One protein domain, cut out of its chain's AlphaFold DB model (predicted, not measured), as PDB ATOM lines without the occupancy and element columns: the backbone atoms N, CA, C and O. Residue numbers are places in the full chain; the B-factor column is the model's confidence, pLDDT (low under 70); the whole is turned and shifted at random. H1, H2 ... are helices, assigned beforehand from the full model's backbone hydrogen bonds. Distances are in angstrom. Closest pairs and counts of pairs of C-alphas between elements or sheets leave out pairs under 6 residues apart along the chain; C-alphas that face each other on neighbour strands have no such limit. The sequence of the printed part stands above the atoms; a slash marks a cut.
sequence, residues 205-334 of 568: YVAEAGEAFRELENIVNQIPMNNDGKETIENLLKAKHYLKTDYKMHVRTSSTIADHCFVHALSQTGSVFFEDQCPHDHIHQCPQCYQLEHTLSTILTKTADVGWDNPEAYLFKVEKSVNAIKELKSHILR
ATOM      1  N   TYR A 205     -59.544 -29.976  31.509       84.75
ATOM      2  CA  TYR A 205     -58.281 -30.233  30.812       84.75
ATOM      3  C   TYR A 205     -57.681 -31.560  31.272       84.75
ATOM      4  O   TYR A 205     -57.193 -32.350  30.465       84.75
ATOM      5  N   VAL A 206     -57.751 -31.845  32.576       85.06
ATOM      6  CA  VAL A 206     -57.298 -33.131  33.124       85.06
ATOM      7  C   VAL A 206     -58.181 -34.283  32.643       85.06
ATOM      8  O   VAL A 206     -57.659 -35.361  32.356       85.06
ATOM      9  N   ALA A 207     -59.497 -34.075  32.549       83.69
ATOM     10  CA  ALA A 207     -60.431 -35.081  32.048       83.69
ATOM     11  C   ALA A 207     -60.194 -35.394  30.560       83.69
ATOM     12  O   ALA A 207     -60.000 -36.559  30.208       83.69
ATOM     13  N   GLU A 208     -60.131 -34.362  29.714       88.19
ATOM     14  CA  GLU A 208     -59.892 -34.473  28.272       88.19
ATOM     15  C   GLU A 208     -58.527 -35.088  27.978       88.19
ATOM     16  O   GLU A 208     -58.433 -36.028  27.194       88.19
ATOM     17  N   ALA A 209     -57.465 -34.646  28.658       92.50
ATOM     18  CA  ALA A 209     -56.155 -35.269  28.514       92.50
ATOM     19  C   ALA A 209     -56.152 -36.720  29.025       92.50
ATOM     20  O   ALA A 209     -55.499 -37.587  28.450       92.50
ATOM     21  N   GLY A 210     -56.890 -37.019  30.098       91.25
ATOM     22  CA  GLY A 210     -57.050 -38.377  30.616       91.25
ATOM     23  C   GLY A 210     -57.743 -39.321  29.630       91.25
ATOM     24  O   GLY A 210     -57.375 -40.497  29.549       91.25
ATOM     25  N   GLU A 211     -58.725 -38.824  28.880       92.62
ATOM     26  CA  GLU A 211     -59.345 -39.516  27.746       92.62
ATOM     27  C   GLU A 211     -58.385 -39.626  26.557       92.62
ATOM     28  O   GLU A 211     -58.196 -40.725  26.047       92.62
ATOM     29  N   ALA A 212     -57.675 -38.551  26.210       96.38
ATOM     30  CA  ALA A 212     -56.678 -38.533  25.144       96.38
ATOM     31  C   ALA A 212     -55.564 -39.571  25.349       96.38
ATOM     32  O   ALA A 212     -55.242 -40.318  24.431       96.38
ATOM     33  N   PHE A 213     -55.008 -39.690  26.561       96.31
ATOM     34  CA  PHE A 213     -54.015 -40.727  26.865       96.31
ATOM     35  C   PHE A 213     -54.566 -42.146  26.648       96.31
ATOM     36  O   PHE A 213     -53.837 -42.999  26.151       96.31
ATOM     37  N   ARG A 214     -55.837 -42.395  26.998       95.44
ATOM     38  CA  ARG A 214     -56.492 -43.699  26.780       95.44
ATOM     39  C   ARG A 214     -56.751 -43.961  25.299       95.44
ATOM     40  O   ARG A 214     -56.544 -45.079  24.842       95.44
ATOM     41  N   GLU A 215     -57.172 -42.946  24.549       96.06
ATOM     42  CA  GLU A 215     -57.385 -43.067  23.104       96.06
ATOM     43  C   GLU A 215     -56.063 -43.354  22.377       96.06
ATOM     44  O   GLU A 215     -56.007 -44.267  21.557       96.06
ATOM     45  N   LEU A 216     -54.970 -42.662  22.728       96.06
ATOM     46  CA  LEU A 216     -53.645 -42.939  22.162       96.06
ATOM     47  C   LEU A 216     -53.154 -44.351  22.502       96.06
ATOM     48  O   LEU A 216     -52.640 -45.037  21.625       96.06
ATOM     49  N   GLU A 217     -53.343 -44.815  23.741       94.94
ATOM     50  CA  GLU A 217     -53.019 -46.192  24.134       94.94
ATOM     51  C   GLU A 217     -53.812 -47.221  23.307       94.94
ATOM     52  O   GLU A 217     -53.245 -48.195  22.808       94.94
ATOM     53  N   ASN A 218     -55.110 -46.984  23.087       93.31
ATOM     54  CA  ASN A 218     -55.950 -47.842  22.248       93.31
ATOM     55  C   ASN A 218     -55.488 -47.872  20.785       93.31
ATOM     56  O   ASN A 218     -55.527 -48.933  20.162       93.31
ATOM     57  N   ILE A 219     -55.070 -46.731  20.231       92.31
ATOM     58  CA  ILE A 219     -54.570 -46.637  18.853       92.31
ATOM     59  C   ILE A 219     -53.219 -47.343  18.730       92.31
ATOM     60  O   ILE A 219     -53.033 -48.138  17.813       92.31
ATOM     61  N   VAL A 220     -52.305 -47.139  19.681       92.62
ATOM     62  CA  VAL A 220     -50.993 -47.808  19.703       92.62
ATOM     63  C   VAL A 220     -51.135 -49.330  19.719       92.62
ATOM     64  O   VAL A 220     -50.417 -50.008  18.992       92.62
ATOM     65  N   ASN A 221     -52.098 -49.872  20.469       90.38
ATOM     66  CA  ASN A 221     -52.378 -51.313  20.493       90.38
ATOM     67  C   ASN A 221     -52.920 -51.874  19.162       90.38
ATOM     68  O   ASN A 221     -52.887 -53.086  18.958       90.38
ATOM     69  N   GLN A 222     -53.439 -51.021  18.275       88.81
ATOM     70  CA  GLN A 222     -53.942 -51.408  16.953       88.81
ATOM     71  C   GLN A 222     -52.896 -51.227  15.844       88.81
ATOM     72  O   GLN A 222     -53.044 -51.799  14.766       88.81
ATOM     73  N   ILE A 223     -51.834 -50.454  16.093       86.12
ATOM     74  CA  ILE A 223     -50.718 -50.313  15.158       86.12
ATOM     75  C   ILE A 223     -49.860 -51.585  15.248       86.12
ATOM     76  O   ILE A 223     -49.495 -51.990  16.356       86.12
ATOM     77  N   PRO A 224     -49.472 -52.206  14.119       74.31
ATOM     78  CA  PRO A 224     -48.502 -53.294  14.101       74.31
ATOM     79  C   PRO A 224     -47.108 -52.753  14.449       74.31
ATOM     80  O   PRO A 224     -46.265 -52.500  13.592       74.31
ATOM     81  N   MET A 225     -46.878 -52.528  15.739       69.25
ATOM     82  CA  MET A 225     -45.584 -52.166  16.295       69.25
ATOM     83  C   MET A 225     -44.873 -53.439  16.750       69.25
ATOM     84  O   MET A 225     -45.487 -54.314  17.358       69.25
ATOM     85  N   ASN A 226     -43.566 -53.534  16.495       68.12
ATOM     86  CA  ASN A 226     -42.716 -54.559  17.105       68.12
ATOM     87  C   ASN A 226     -42.600 -54.293  18.632       68.12
ATOM     88  O   ASN A 226     -43.501 -53.725  19.253       68.12
ATOM     89  N   ASN A 227     -41.488 -54.661  19.277       66.75
ATOM     90  CA  ASN A 227     -41.282 -54.401  20.713       66.75
ATOM     91  C   ASN A 227     -41.498 -52.920  21.126       66.75
ATOM     92  O   ASN A 227     -41.840 -52.660  22.280       66.75
ATOM     93  N   ASP A 228     -41.406 -51.981  20.179       77.12
ATOM     94  CA  ASP A 228     -41.687 -50.546  20.311       77.12
ATOM     95  C   ASP A 228     -43.083 -50.202  20.863       77.12
ATOM     96  O   ASP A 228     -43.255 -49.148  21.477       77.12
ATOM     97  N   GLY A 229     -44.105 -51.037  20.636       83.50
ATOM     98  CA  GLY A 229     -45.481 -50.723  21.056       83.50
ATOM     99  C   GLY A 229     -45.626 -50.671  22.576       83.50
ATOM    100  O   GLY A 229     -46.184 -49.725  23.132       83.50
ATOM    101  N   LYS A 230     -45.026 -51.648  23.268       86.00
ATOM    102  CA  LYS A 230     -45.002 -51.690  24.738       86.00
ATOM    103  C   LYS A 230     -44.223 -50.517  25.321       86.00
ATOM    104  O   LYS A 230     -44.685 -49.900  26.278       86.00
ATOM    105  N   GLU A 231     -43.080 -50.189  24.725       90.75
ATOM    106  CA  GLU A 231     -42.267 -49.042  25.134       90.75
ATOM    107  C   GLU A 231     -43.025 -47.719  24.940       90.75
ATOM    108  O   GLU A 231     -43.019 -46.860  25.820       90.75
ATOM    109  N   THR A 232     -43.748 -47.568  23.827       91.94
ATOM    110  CA  THR A 232     -44.569 -46.379  23.541       91.94
ATOM    111  C   THR A 232     -45.668 -46.196  24.590       91.94
ATOM    112  O   THR A 232     -45.850 -45.091  25.101       91.94
ATOM    113  N   ILE A 233     -46.360 -47.274  24.975       92.12
ATOM    114  CA  ILE A 233     -47.376 -47.244  26.042       92.12
ATOM    115  C   ILE A 233     -46.742 -46.897  27.395       92.12
ATOM    116  O   ILE A 233     -47.268 -46.062  28.135       92.12
ATOM    117  N   GLU A 234     -45.584 -47.476  27.718       92.75
ATOM    118  CA  GLU A 234     -44.857 -47.142  28.945       92.75
ATOM    119  C   GLU A 234     -44.448 -45.659  28.969       92.75
ATOM    120  O   GLU A 234     -44.572 -44.983  29.995       92.75
ATOM    121  N   ASN A 235     -44.023 -45.119  27.826       94.75
ATOM    122  CA  ASN A 235     -43.684 -43.710  27.670       94.75
ATOM    123  C   ASN A 235     -44.912 -42.797  27.795       94.75
ATOM    124  O   ASN A 235     -44.811 -41.759  28.450       94.75
ATOM    125  N   LEU A 236     -46.083 -43.191  27.276       95.19
ATOM    126  CA  LEU A 236     -47.349 -42.482  27.515       95.19
ATOM    127  C   LEU A 236     -47.712 -42.461  29.006       95.19
ATOM    128  O   LEU A 236     -48.120 -41.422  29.529       95.19
ATOM    129  N   LEU A 237     -47.513 -43.570  29.724       92.44
ATOM    130  CA  LEU A 237     -47.758 -43.631  31.166       92.44
ATOM    131  C   LEU A 237     -46.791 -42.726  31.946       92.44
ATOM    132  O   LEU A 237     -47.220 -41.979  32.833       92.44
ATOM    133  N   LYS A 238     -45.499 -42.747  31.593       92.75
ATOM    134  CA  LYS A 238     -44.471 -41.853  32.151       92.75
ATOM    135  C   LYS A 238     -44.800 -40.385  31.877       92.75
ATOM    136  O   LYS A 238     -44.703 -39.570  32.791       92.75
ATOM    137  N   ALA A 239     -45.243 -40.055  30.666       94.62
ATOM    138  CA  ALA A 239     -45.690 -38.722  30.272       94.62
ATOM    139  C   ALA A 239     -46.914 -38.255  31.075       94.62
ATOM    140  O   ALA A 239     -46.916 -37.154  31.627       94.62
ATOM    141  N   LYS A 240     -47.932 -39.111  31.212       92.38
ATOM    142  CA  LYS A 240     -49.119 -38.833  32.031       92.38
ATOM    143  C   LYS A 240     -48.747 -38.586  33.491       92.38
ATOM    144  O   LYS A 240     -49.280 -37.669  34.115       92.38
ATOM    145  N   HIS A 241     -47.829 -39.385  34.042       87.62
ATOM    146  CA  HIS A 241     -47.314 -39.169  35.392       87.62
ATOM    147  C   HIS A 241     -46.568 -37.834  35.486       87.62
ATOM    148  O   HIS A 241     -46.908 -37.023  36.339       87.62
ATOM    149  N   TYR A 242     -45.646 -37.572  34.557       92.00
ATOM    150  CA  TYR A 242     -44.847 -36.351  34.502       92.00
ATOM    151  C   TYR A 242     -45.699 -35.077  34.525       92.00
ATOM    152  O   TYR A 242     -45.474 -34.207  35.367       92.00
ATOM    153  N   LEU A 243     -46.707 -34.987  33.649       90.75
ATOM    154  CA  LEU A 243     -47.619 -33.841  33.602       90.75
ATOM    155  C   LEU A 243     -48.425 -33.702  34.901       90.75
ATOM    156  O   LEU A 243     -48.671 -32.593  35.364       90.75
ATOM    157  N   LYS A 244     -48.798 -34.820  35.531       83.81
ATOM    158  CA  LYS A 244     -49.562 -34.819  36.782       83.81
ATOM    159  C   LYS A 244     -48.735 -34.399  38.003       83.81
ATOM    160  O   LYS A 244     -49.317 -33.869  38.950       83.81
ATOM    161  N   THR A 245     -47.431 -34.680  38.028       80.00
ATOM    162  CA  THR A 245     -46.605 -34.547  39.241       80.00
ATOM    163  C   THR A 245     -45.476 -33.538  39.115       80.00
ATOM    164  O   THR A 245     -45.404 -32.615  39.922       80.00
ATOM    165  N   ASP A 246     -44.566 -33.719  38.161       83.88
ATOM    166  CA  ASP A 246     -43.269 -33.034  38.168       83.88
ATOM    167  C   ASP A 246     -43.253 -31.792  37.279       83.88
ATOM    168  O   ASP A 246     -42.568 -30.827  37.610       83.88
ATOM    169  N   TYR A 247     -44.037 -31.765  36.192       90.06
ATOM    170  CA  TYR A 247     -44.015 -30.643  35.249       90.06
ATOM    171  C   TYR A 247     -44.263 -29.303  35.955       90.06
ATOM    172  O   TYR A 247     -43.467 -28.385  35.787       90.06
ATOM    173  N   LYS A 248     -45.268 -29.221  36.846       84.44
ATOM    174  CA  LYS A 248     -45.582 -28.010  37.636       84.44
ATOM    175  C   LYS A 248     -44.399 -27.500  38.480       84.44
ATOM    176  O   LYS A 248     -44.331 -26.299  38.736       84.44
ATOM    177  N   MET A 249     -43.488 -28.380  38.910       80.69
ATOM    178  CA  MET A 249     -42.285 -27.999  39.667       80.69
ATOM    179  C   MET A 249     -41.157 -27.503  38.792       80.69
ATOM    180  O   MET A 249     -40.383 -26.652  39.217       80.69
ATOM    181  N   HIS A 250     -41.052 -28.059  37.593       86.50
ATOM    182  CA  HIS A 250     -39.999 -27.675  36.676       86.50
ATOM    183  C   HIS A 250     -40.252 -26.276  36.116       86.50
ATOM    184  O   HIS A 250     -39.299 -25.553  35.844       86.50
ATOM    185  N   VAL A 251     -41.521 -25.874  35.968       87.69
ATOM    186  CA  VAL A 251     -41.837 -24.554  35.428       87.69
ATOM    187  C   VAL A 251     -41.493 -23.434  36.419       87.69
ATOM    188  O   VAL A 251     -41.969 -23.416  37.559       87.69
ATOM    189  N   ARG A 252     -40.679 -22.479  35.963       84.94
ATOM    190  CA  ARG A 252     -40.136 -21.351  36.730       84.94
ATOM    191  C   ARG A 252     -40.215 -20.054  35.918       84.94
ATOM    192  O   ARG A 252     -40.322 -20.070  34.694       84.94
ATOM    193  N   THR A 253     -40.109 -18.912  36.603       78.81
ATOM    194  CA  THR A 253     -40.092 -17.578  35.966       78.81
ATOM    195  C   THR A 253     -38.946 -17.425  34.982       78.81
ATOM    196  O   THR A 253     -39.118 -16.838  33.923       78.81
ATOM    197  N   SER A 254     -37.801 -18.009  35.316       84.69
ATOM    198  CA  SER A 254     -36.596 -18.019  34.501       84.69
ATOM    199  C   SER A 254     -36.049 -19.440  34.501       84.69
ATOM    200  O   SER A 254     -35.853 -20.011  35.575       84.69
ATOM    201  N   SER A 255     -35.827 -20.017  33.323       89.25
ATOM    202  CA  SER A 255     -35.267 -21.360  33.173       89.25
ATOM    203  C   SER A 255     -34.484 -21.458  31.873       89.25
ATOM    204  O   SER A 255     -34.961 -21.056  30.822       89.25
ATOM    205  N   THR A 256     -33.312 -22.082  31.921       89.75
ATOM    206  CA  THR A 256     -32.497 -22.398  30.736       89.75
ATOM    207  C   THR A 256     -33.097 -23.515  29.871       89.75
ATOM    208  O   THR A 256     -32.503 -23.906  28.866       89.75
ATOM    209  N   ILE A 257     -34.273 -24.035  30.240       90.88
ATOM    210  CA  ILE A 257     -35.076 -24.970  29.452       90.88
ATOM    211  C   ILE A 257     -36.335 -24.240  28.973       90.88
ATOM    212  O   ILE A 257     -37.154 -23.812  29.787       90.88
ATOM    213  N   ALA A 258     -36.523 -24.155  27.653       89.38
ATOM    214  CA  ALA A 258     -37.639 -23.438  27.025       89.38
ATOM    215  C   ALA A 258     -39.022 -23.892  27.535       89.38
ATOM    216  O   ALA A 258     -39.840 -23.063  27.923       89.38
ATOM    217  N   ASP A 259     -39.255 -25.207  27.632       89.75
ATOM    218  CA  ASP A 259     -40.510 -25.802  28.128       89.75
ATOM    219  C   ASP A 259     -40.862 -25.446  29.582       89.75
ATOM    220  O   ASP A 259     -41.986 -25.688  30.036       89.75
ATOM    221  N   HIS A 260     -39.875 -24.962  30.338       91.56
ATOM    222  CA  HIS A 260     -39.963 -24.675  31.767       91.56
ATOM    223  C   HIS A 260     -39.916 -23.175  32.064       91.56
ATOM    224  O   HIS A 260     -40.100 -22.791  33.214       91.56
ATOM    225  N   CYS A 261     -39.652 -22.326  31.072       90.44
ATOM    226  CA  CYS A 261     -39.501 -20.892  31.272       90.44
ATOM    227  C   CYS A 261     -40.823 -20.162  31.004       90.44
ATOM    228  O   CYS A 261     -41.301 -20.133  29.870       90.44
ATOM    229  N   PHE A 262     -41.419 -19.548  32.036       85.19
ATOM    230  CA  PHE A 262     -42.689 -18.817  31.896       85.19
ATOM    231  C   PHE A 262     -42.596 -17.678  30.890       85.19
ATOM    232  O   PHE A 262     -43.484 -17.536  30.052       85.19
ATOM    233  N   VAL A 263     -41.535 -16.872  30.999       86.06
ATOM    234  CA  VAL A 263     -41.332 -15.691  30.158       86.06
ATOM    235  C   VAL A 263     -41.255 -16.126  28.702       86.06
ATOM    236  O   VAL A 263     -41.998 -15.612  27.880       86.06
ATOM    237  N   HIS A 264     -40.468 -17.156  28.395       88.69
ATOM    238  CA  HIS A 264     -40.380 -17.684  27.038       88.69
ATOM    239  C   HIS A 264     -41.707 -18.262  26.531       88.69
ATOM    240  O   HIS A 264     -42.135 -17.938  25.429       88.69
ATOM    241  N   ALA A 265     -42.371 -19.099  27.334       88.50
ATOM    242  CA  ALA A 265     -43.566 -19.823  26.910       88.50
ATOM    243  C   ALA A 265     -44.812 -18.934  26.745       88.50
ATOM    244  O   ALA A 265     -45.724 -19.299  26.004       88.50
ATOM    245  N   LEU A 266     -44.889 -17.803  27.456       88.38
ATOM    246  CA  LEU A 266     -46.054 -16.905  27.445       88.38
ATOM    247  C   LEU A 266     -45.795 -15.551  26.773       88.38
ATOM    248  O   LEU A 266     -46.751 -14.796  26.576       88.38
ATOM    249  N   SER A 267     -44.543 -15.241  26.427       87.44
ATOM    250  CA  SER A 267     -44.188 -14.047  25.656       87.44
ATOM    251  C   SER A 267     -44.777 -14.127  24.249       87.44
ATOM    252  O   SER A 267     -44.756 -15.171  23.595       87.44
ATOM    253  N   GLN A 268     -45.343 -13.016  23.782       85.31
ATOM    254  CA  GLN A 268     -45.976 -12.938  22.472       85.31
ATOM    255  C   GLN A 268     -45.115 -12.163  21.495       85.31
ATOM    256  O   GLN A 268     -45.205 -10.939  21.425       85.31
ATOM    257  N   THR A 269     -44.328 -12.893  20.711       84.69
ATOM    258  CA  THR A 269     -43.460 -12.322  19.680       84.69
ATOM    259  C   THR A 269     -44.221 -11.350  18.775       84.69
ATOM    260  O   THR A 269     -45.268 -11.687  18.219       84.69
ATOM    261  N   GLY A 270     -43.682 -10.143  18.622       83.44
ATOM    262  CA  GLY A 270     -44.259  -9.063  17.825       83.44
ATOM    263  C   GLY A 270     -45.246  -8.166  18.581       83.44
ATOM    264  O   GLY A 270     -45.821  -7.262  17.973       83.44
ATOM    265  N   SER A 271     -45.466  -8.382  19.882       87.19
ATOM    266  CA  SER A 271     -46.353  -7.553  20.705       87.19
ATOM    267  C   SER A 271     -45.574  -6.534  21.530       87.19
ATOM    268  O   SER A 271     -44.837  -6.893  22.436       87.19
ATOM    269  N   VAL A 272     -45.843  -5.241  21.342       88.44
ATOM    270  CA  VAL A 272     -45.222  -4.173  22.159       88.44
ATOM    271  C   VAL A 272     -45.568  -4.293  23.654       88.44
ATOM    272  O   VAL A 272     -44.815  -3.835  24.507       88.44
ATOM    273  N   PHE A 273     -46.709  -4.903  23.985       89.06
ATOM    274  CA  PHE A 273     -47.249  -4.914  25.350       89.06
ATOM    275  C   PHE A 273     -47.072  -6.242  26.086       89.06
ATOM    276  O   PHE A 273     -47.068  -6.265  27.317       89.06
ATOM    277  N   PHE A 274     -46.988  -7.344  25.340       89.38
ATOM    278  CA  PHE A 274     -47.024  -8.711  25.877       89.38
ATOM    279  C   PHE A 274     -45.820  -9.550  25.443       89.38
ATOM    280  O   PHE A 274     -45.792 -10.754  25.694       89.38
ATOM    281  N   GLU A 275     -44.857  -8.938  24.757       89.06
ATOM    282  CA  GLU A 275     -43.551  -9.533  24.526       89.06
ATOM    283  C   GLU A 275     -42.623  -9.176  25.680       89.06
ATOM    284  O   GLU A 275     -42.589  -8.046  26.170       89.06
ATOM    285  N   ASP A 276     -41.871 -10.177  26.099       87.12
ATOM    286  CA  ASP A 276     -40.804 -10.057  27.068       87.12
ATOM    287  C   ASP A 276     -39.632 -10.933  26.626       87.12
ATOM    288  O   ASP A 276     -39.817 -11.934  25.920       87.12
ATOM    289  N   GLN A 277     -38.427 -10.542  27.025       86.25
ATOM    290  CA  GLN A 277     -37.198 -11.220  26.639       86.25
ATOM    291  C   GLN A 277     -36.561 -11.883  27.850       86.25
ATOM    292  O   GLN A 277     -36.335 -11.264  28.890       86.25
ATOM    293  N   CYS A 278     -36.230 -13.163  27.699       87.06
ATOM    294  CA  CYS A 278     -35.478 -13.873  28.717       87.06
ATOM    295  C   CYS A 278     -34.065 -13.281  28.827       87.06
ATOM    296  O   CYS A 278     -33.370 -13.198  27.816       87.06
ATOM    297  N   PRO A 279     -33.578 -12.955  30.037       85.75
ATOM    298  CA  PRO A 279     -32.191 -12.531  30.247       85.75
ATOM    299  C   PRO A 279     -31.193 -13.708  30.201       85.75
ATOM    300  O   PRO A 279     -30.076 -13.594  30.697       85.75
ATOM    301  N   HIS A 280     -31.611 -14.868  29.693       88.38
ATOM    302  CA  HIS A 280     -30.879 -16.130  29.699       88.38
ATOM    303  C   HIS A 280     -31.174 -16.918  28.422       88.38
ATOM    304  O   HIS A 280     -32.248 -16.780  27.831       88.38
ATOM    305  N   ASP A 281     -30.246 -17.800  28.057       88.38
ATOM    306  CA  ASP A 281     -30.384 -18.670  26.894       88.38
ATOM    307  C   ASP A 281     -31.054 -20.004  27.248       88.38
ATOM    308  O   ASP A 281     -30.820 -20.593  28.309       88.38
ATOM    309  N   HIS A 282     -31.850 -20.529  26.316       90.06
ATOM    310  CA  HIS A 282     -32.535 -21.816  26.459       90.06
ATOM    311  C   HIS A 282     -31.694 -22.970  25.891       90.06
ATOM    312  O   HIS A 282     -32.080 -23.626  24.926       90.06
ATOM    313  N   ILE A 283     -30.503 -23.180  26.456       89.75
ATOM    314  CA  ILE A 283     -29.507 -24.139  25.945       89.75
ATOM    315  C   ILE A 283     -29.731 -25.587  26.399       89.75
ATOM    316  O   ILE A 283     -29.091 -26.502  25.880       89.75
ATOM    317  N   HIS A 284     -30.594 -25.813  27.390       89.94
ATOM    318  CA  HIS A 284     -30.824 -27.136  27.962       89.94
ATOM    319  C   HIS A 284     -32.173 -27.710  27.536       89.94
ATOM    320  O   HIS A 284     -33.147 -26.993  27.307       89.94
ATOM    321  N   GLN A 285     -32.243 -29.040  27.482       90.81
ATOM    322  CA  GLN A 285     -33.460 -29.774  27.169       90.81
ATOM    323  C   GLN A 285     -33.842 -30.680  28.335       90.81
ATOM    324  O   GLN A 285     -33.012 -31.414  28.870       90.81
ATOM    325  N   CYS A 286     -35.118 -30.659  28.719       93.06
ATOM    326  CA  CYS A 286     -35.627 -31.592  29.713       93.06
ATOM    327  C   CYS A 286     -35.871 -32.965  29.072       93.06
ATOM    328  O   CYS A 286     -36.696 -33.049  28.156       93.06
ATOM    329  N   PRO A 287     -35.270 -34.057  29.587       93.12
ATOM    330  CA  PRO A 287     -35.490 -35.397  29.045       93.12
ATOM    331  C   PRO A 287     -36.962 -35.820  29.059       93.12
ATOM    332  O   PRO A 287     -37.427 -36.475  28.135       93.12
ATOM    333  N   GLN A 288     -37.726 -35.416  30.082       93.81
ATOM    334  CA  GLN A 288     -39.146 -35.766  30.200       93.81
ATOM    335  C   GLN A 288     -40.024 -34.982  29.212       93.81
ATOM    336  O   GLN A 288     -40.940 -35.564  28.633       93.81
ATOM    337  N   CYS A 289     -39.737 -33.692  28.977       93.81
ATOM    338  CA  CYS A 289     -40.423 -32.905  27.944       93.81
ATOM    339  C   CYS A 289     -40.101 -33.428  26.543       93.81
ATOM    340  O   CYS A 289     -41.013 -33.608  25.741       93.81
ATOM    341  N   TYR A 290     -38.828 -33.737  26.283       94.31
ATOM    342  CA  TYR A 290     -38.404 -34.338  25.024       94.31
ATOM    343  C   TYR A 290     -39.088 -35.684  24.787       94.31
ATOM    344  O   TYR A 290     -39.685 -35.889  23.735       94.31
ATOM    345  N   GLN A 291     -39.069 -36.579  25.780       94.88
ATOM    346  CA  GLN A 291     -39.691 -37.895  25.661       94.88
ATOM    347  C   GLN A 291     -41.194 -37.788  25.388       94.88
ATOM    348  O   GLN A 291     -41.714 -38.559  24.582       94.88
ATOM    349  N   LEU A 292     -41.892 -36.842  26.027       95.50
ATOM    350  CA  LEU A 292     -43.302 -36.566  25.754       95.50
ATOM    351  C   LEU A 292     -43.513 -36.195  24.278       95.50
ATOM    352  O   LEU A 292     -44.255 -36.889  23.589       95.50
ATOM    353  N   GLU A 293     -42.843 -35.152  23.780       95.06
ATOM    354  CA  GLU A 293     -43.022 -34.685  22.394       95.06
ATOM    355  C   GLU A 293     -42.598 -35.742  21.367       95.06
ATOM    356  O   GLU A 293     -43.297 -35.969  20.377       95.06
ATOM    357  N   HIS A 294     -41.495 -36.448  21.626       94.81
ATOM    358  CA  HIS A 294     -41.018 -37.538  20.780       94.81
ATOM    359  C   HIS A 294     -42.032 -38.686  20.711       94.81
ATOM    360  O   HIS A 294     -42.319 -39.197  19.629       94.81
ATOM    361  N   THR A 295     -42.614 -39.081  21.849       95.31
ATOM    362  CA  THR A 295     -43.621 -40.155  21.905       95.31
ATOM    363  C   THR A 295     -44.884 -39.754  21.144       95.31
ATOM    364  O   THR A 295     -45.363 -40.528  20.320       95.31
ATOM    365  N   LEU A 296     -45.392 -38.535  21.359       96.19
ATOM    366  CA  LEU A 296     -46.568 -38.028  20.642       96.19
ATOM    367  C   LEU A 296     -46.328 -37.966  19.126       96.19
ATOM    368  O   LEU A 296     -47.177 -38.406  18.354       96.19
ATOM    369  N   SER A 297     -45.154 -37.488  18.706       94.94
ATOM    370  CA  SER A 297     -44.771 -37.422  17.289       94.94
ATOM    371  C   SER A 297     -44.631 -38.813  16.670       94.94
ATOM    372  O   SER A 297     -45.109 -39.048  15.567       94.94
ATOM    373  N   THR A 298     -44.037 -39.764  17.399       92.88
ATOM    374  CA  THR A 298     -43.883 -41.157  16.948       92.88
ATOM    375  C   THR A 298     -45.236 -41.817  16.698       92.88
ATOM    376  O   THR A 298     -45.396 -42.508  15.694       92.88
ATOM    377  N   ILE A 299     -46.212 -41.608  17.591       93.25
ATOM    378  CA  ILE A 299     -47.569 -42.140  17.416       93.25
ATOM    379  C   ILE A 299     -48.203 -41.521  16.175       93.25
ATOM    380  O   ILE A 299     -48.697 -42.259  15.334       93.25
ATOM    381  N   LEU A 300     -48.122 -40.199  16.017       93.12
ATOM    382  CA  LEU A 300     -48.701 -39.497  14.873       93.12
ATOM    383  C   LEU A 300     -48.135 -39.996  13.535       93.12
ATOM    384  O   LEU A 300     -48.908 -40.356  12.650       93.12
ATOM    385  N   THR A 301     -46.809 -40.108  13.414       91.44
ATOM    386  CA  THR A 301     -46.157 -40.635  12.203       91.44
ATOM    387  C   THR A 301     -46.549 -42.086  11.941       91.44
ATOM    388  O   THR A 301     -47.020 -42.412  10.857       91.44
ATOM    389  N   LYS A 302     -46.435 -42.966  12.943       90.00
ATOM    390  CA  LYS A 302     -46.745 -44.389  12.749       90.00
ATOM    391  C   LYS A 302     -48.234 -44.638  12.502       90.00
ATOM    392  O   LYS A 302     -48.568 -45.583  11.802       90.00
ATOM    393  N   THR A 303     -49.135 -43.812  13.036       91.19
ATOM    394  CA  THR A 303     -50.557 -43.864  12.673       91.19
ATOM    395  C   THR A 303     -50.760 -43.496  11.206       91.19
ATOM    396  O   THR A 303     -51.569 -44.149  10.554       91.19
ATOM    397  N   ALA A 304     -50.031 -42.513  10.673       89.69
ATOM    398  CA  ALA A 304     -50.115 -42.142   9.259       89.69
ATOM    399  C   ALA A 304     -49.597 -43.242   8.314       89.69
ATOM    400  O   ALA A 304     -50.123 -43.399   7.216       89.69
ATOM    401  N   ASP A 305     -48.616 -44.031   8.759       87.38
ATOM    402  CA  ASP A 305     -48.000 -45.101   7.961       87.38
ATOM    403  C   ASP A 305     -48.842 -46.393   7.892       87.38
ATOM    404  O   ASP A 305     -48.541 -47.300   7.110       87.38
ATOM    405  N   VAL A 306     -49.893 -46.517   8.710       86.75
ATOM    406  CA  VAL A 306     -50.759 -47.706   8.742       86.75
ATOM    407  C   VAL A 306     -51.898 -47.583   7.730       86.75
ATOM    408  O   VAL A 306     -52.595 -46.573   7.655       86.75
ATOM    409  N   GLY A 307     -52.143 -48.666   6.987       84.75
ATOM    410  CA  GLY A 307     -53.288 -48.797   6.081       84.75
ATOM    411  C   GLY A 307     -54.605 -49.037   6.822       84.75
ATOM    412  O   GLY A 307     -55.140 -50.143   6.763       84.75
ATOM    413  N   TRP A 308     -55.103 -48.030   7.543       86.94
ATOM    414  CA  TRP A 308     -56.409 -48.079   8.210       86.94
ATOM    415  C   TRP A 308     -57.559 -48.188   7.201       86.94
ATOM    416  O   TRP A 308     -57.464 -47.714   6.071       86.94
ATOM    417  N   ASP A 309     -58.679 -48.751   7.645       87.88
ATOM    418  CA  ASP A 309     -59.952 -48.745   6.918       87.88
ATOM    419  C   ASP A 309     -60.517 -47.323   6.743       87.88
ATOM    420  O   ASP A 309     -61.111 -47.011   5.711       87.88
ATOM    421  N   ASN A 310     -60.286 -46.447   7.726       89.44
ATOM    422  CA  ASN A 310     -60.608 -45.022   7.672       89.44
ATOM    423  C   ASN A 310     -59.455 -44.150   8.217       89.44
ATOM    424  O   ASN A 310     -59.511 -43.695   9.364       89.44
ATOM    425  N   PRO A 311     -58.406 -43.891   7.412       88.50
ATOM    426  CA  PRO A 311     -57.208 -43.177   7.862       88.50
ATOM    427  C   PRO A 311     -57.491 -41.785   8.441       88.50
ATOM    428  O   PRO A 311     -56.912 -41.416   9.462       88.50
ATOM    429  N   GLU A 312     -58.422 -41.032   7.848       89.75
ATOM    430  CA  GLU A 312     -58.778 -39.678   8.294       89.75
ATOM    431  C   GLU A 312     -59.345 -39.674   9.720       89.75
ATOM    432  O   GLU A 312     -58.981 -38.825  10.535       89.75
ATOM    433  N   ALA A 313     -60.195 -40.649  10.059       91.00
ATOM    434  CA  ALA A 313     -60.775 -40.749  11.396       91.00
ATOM    435  C   ALA A 313     -59.718 -41.054  12.468       91.00
ATOM    436  O   ALA A 313     -59.765 -40.478  13.559       91.00
ATOM    437  N   TYR A 314     -58.760 -41.939  12.174       91.94
ATOM    438  CA  TYR A 314     -57.671 -42.265  13.098       91.94
ATOM    439  C   TYR A 314     -56.700 -41.093  13.265       91.94
ATOM    440  O   TYR A 314     -56.357 -40.757  14.399       91.94
ATOM    441  N   LEU A 315     -56.322 -40.422  12.174       92.56
ATOM    442  CA  LEU A 315     -55.468 -39.233  12.231       92.56
ATOM    443  C   LEU A 315     -56.123 -38.112  13.040       92.56
ATOM    444  O   LEU A 315     -55.510 -37.605  13.976       92.56
ATOM    445  N   PHE A 316     -57.399 -37.813  12.782       93.62
ATOM    446  CA  PHE A 316     -58.142 -36.815  13.549       93.62
ATOM    447  C   PHE A 316     -58.185 -37.145  15.050       93.62
ATOM    448  O   PHE A 316     -58.008 -36.264  15.893       93.62
ATOM    449  N   LYS A 317     -58.393 -38.418  15.414       94.56
ATOM    450  CA  LYS A 317     -58.371 -38.863  16.817       94.56
ATOM    451  C   LYS A 317     -57.007 -38.661  17.470       94.56
ATOM    452  O   LYS A 317     -56.954 -38.178  18.607       94.56
ATOM    453  N   VAL A 318     -55.920 -39.015  16.778       95.75
ATOM    454  CA  VAL A 318     -54.554 -38.816  17.285       95.75
ATOM    455  C   VAL A 318     -54.256 -37.330  17.433       95.75
ATOM    456  O   VAL A 318     -53.841 -36.917  18.511       95.75
ATOM    457  N   GLU A 319     -54.537 -36.510  16.421       96.31
ATOM    458  CA  GLU A 319     -54.320 -35.059  16.463       96.31
ATOM    459  C   GLU A 319     -55.103 -34.398  17.596       96.31
ATOM    460  O   GLU A 319     -54.537 -33.649  18.396       96.31
ATOM    461  N   LYS A 320     -56.394 -34.725  17.731       97.00
ATOM    462  CA  LYS A 320     -57.229 -34.242  18.836       97.00
ATOM    463  C   LYS A 320     -56.634 -34.626  20.193       97.00
ATOM    464  O   LYS A 320     -56.596 -33.797  21.099       97.00
ATOM    465  N   SER A 321     -56.154 -35.862  20.333       97.56
ATOM    466  CA  SER A 321     -55.569 -36.361  21.581       97.56
ATOM    467  C   SER A 321     -54.233 -35.684  21.906       97.56
ATOM    468  O   SER A 321     -54.004 -35.271  23.042       97.56
ATOM    469  N   VAL A 322     -53.368 -35.507  20.903       97.25
ATOM    470  CA  VAL A 322     -52.108 -34.759  21.018       97.25
ATOM    471  C   VAL A 322     -52.381 -33.319  21.450       97.25
ATOM    472  O   VAL A 322     -51.746 -32.833  22.387       97.25
ATOM    473  N   ASN A 323     -53.357 -32.656  20.826       96.81
ATOM    474  CA  ASN A 323     -53.745 -31.292  21.174       96.81
ATOM    475  C   ASN A 323     -54.281 -31.200  22.606       96.81
ATOM    476  O   ASN A 323     -53.847 -30.323  23.344       96.81
ATOM    477  N   ALA A 324     -55.128 -32.132  23.051       95.50
ATOM    478  CA  ALA A 324     -55.620 -32.153  24.433       95.50
ATOM    479  C   ALA A 324     -54.483 -32.301  25.467       95.50
ATOM    480  O   ALA A 324     -54.490 -31.646  26.510       95.50
ATOM    481  N   ILE A 325     -53.465 -33.121  25.176       96.75
ATOM    482  CA  ILE A 325     -52.292 -33.285  26.053       96.75
ATOM    483  C   ILE A 325     -51.430 -32.012  26.071       96.75
ATOM    484  O   ILE A 325     -50.963 -31.600  27.138       96.75
ATOM    485  N   LYS A 326     -51.239 -31.365  24.914       94.75
ATOM    486  CA  LYS A 326     -50.536 -30.077  24.818       94.75
ATOM    487  C   LYS A 326     -51.290 -28.965  25.546       94.75
ATOM    488  O   LYS A 326     -50.668 -28.198  26.277       94.75
ATOM    489  N   GLU A 327     -52.614 -28.921  25.436       93.06
ATOM    490  CA  GLU A 327     -53.451 -27.981  26.183       93.06
ATOM    491  C   GLU A 327     -53.377 -28.214  27.691       93.06
ATOM    492  O   GLU A 327     -53.249 -27.246  28.437       93.06
ATOM    493  N   LEU A 328     -53.338 -29.467  28.163       92.44
ATOM    494  CA  LEU A 328     -53.091 -29.756  29.579       92.44
ATOM    495  C   LEU A 328     -51.729 -29.213  30.040       92.44
ATOM    496  O   LEU A 328     -51.639 -28.596  31.103       92.44
ATOM    497  N   LYS A 329     -50.660 -29.424  29.262       93.25
ATOM    498  CA  LYS A 329     -49.322 -28.893  29.575       93.25
ATOM    499  C   LYS A 329     -49.359 -27.363  29.669       93.25
ATOM    500  O   LYS A 329     -48.936 -26.799  30.678       93.25
ATOM    501  N   SER A 330     -49.951 -26.699  28.679       90.81
ATOM    502  CA  SER A 330     -50.142 -25.244  28.668       90.81
ATOM    503  C   SER A 330     -50.969 -24.755  29.860       90.81
ATOM    504  O   SER A 330     -50.625 -23.761  30.498       90.81
ATOM    505  N   HIS A 331     -52.035 -25.477  30.206       89.06
ATOM    506  CA  HIS A 331     -52.903 -25.187  31.343       89.06
ATOM    507  C   HIS A 331     -52.156 -25.274  32.685       89.06
ATOM    508  O   HIS A 331     -52.280 -24.372  33.518       89.06
ATOM    509  N   ILE A 332     -51.315 -26.297  32.887       88.44
ATOM    510  CA  ILE A 332     -50.472 -26.424  34.090       88.44
ATOM    511  C   ILE A 332     -49.506 -25.237  34.203       88.44
ATOM    512  O   ILE A 332     -49.344 -24.670  35.288       88.44
ATOM    513  N   LEU A 333     -48.894 -24.836  33.083       89.62
ATOM    514  CA  LEU A 333     -47.985 -23.692  33.026       89.62
ATOM    515  C   LEU A 333     -48.703 -22.384  33.400       89.62
ATOM    516  O   LEU A 333     -48.247 -21.672  34.296       89.62
ATOM    517  N   ARG A 334     -49.858 -22.094  32.783       87.88
ATOM    518  CA  ARG A 334     -50.659 -20.891  33.084       87.88
ATOM    519  C   ARG A 334     -51.135 -20.861  34.534       87.88
ATOM    520  O   ARG A 334     -51.051 -19.821  35.186       87.88
TER     521      ARG A 334
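AT A GLANCE: This is residues 205 to 334 of the 568 residues of an uncharacterized protein of Mytilus galloprovincialis (UniProt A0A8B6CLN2). Two helical hairpins, H1 with H2 and H5 with H6, pack together partly crossed, with short H3, H4 and loops at one end. The printed part has 130 residues with six named helices, H1 to H6, and no named strand: all helix. It is only just compact, close to loose (radius of gyration of the C-alphas 16.4 A), spanning 50 by 27 by 27 A.

HOW THE PARTS SIT: H6, residues 311 to 334, touches H5, residues 287 to 304, opposite ways at a shallow 17 degrees; their closest C-alphas, Val 318 and Leu 300, are 6.4 A apart. H1, residues 205 to 220, H2, residues 228 to 245, and H6 form a bundle, helices side by side. H1 and H6 touch, closest C-alphas Ala 212 and Ser 321, 4.3 A. Every O i to N i+4 pair is within hydrogen-bond range in H2, H5 and H6, 11 of 12 in H1.

IN THESE COORDINATES: H6 spans 34.3 A; H1 begins at C-alpha 205 (-58.281, -30.233, 30.812); H6 ends at C-alpha 334 (-50.659, -20.891, 33.084). H3 is residues 247 to 250, H4 262 to 266.

THE WHOLE: The printed part has no cut; the links H3 to H4 and H4 to H5 are long. Residues 225 to 227 are under 70 in pLDDT.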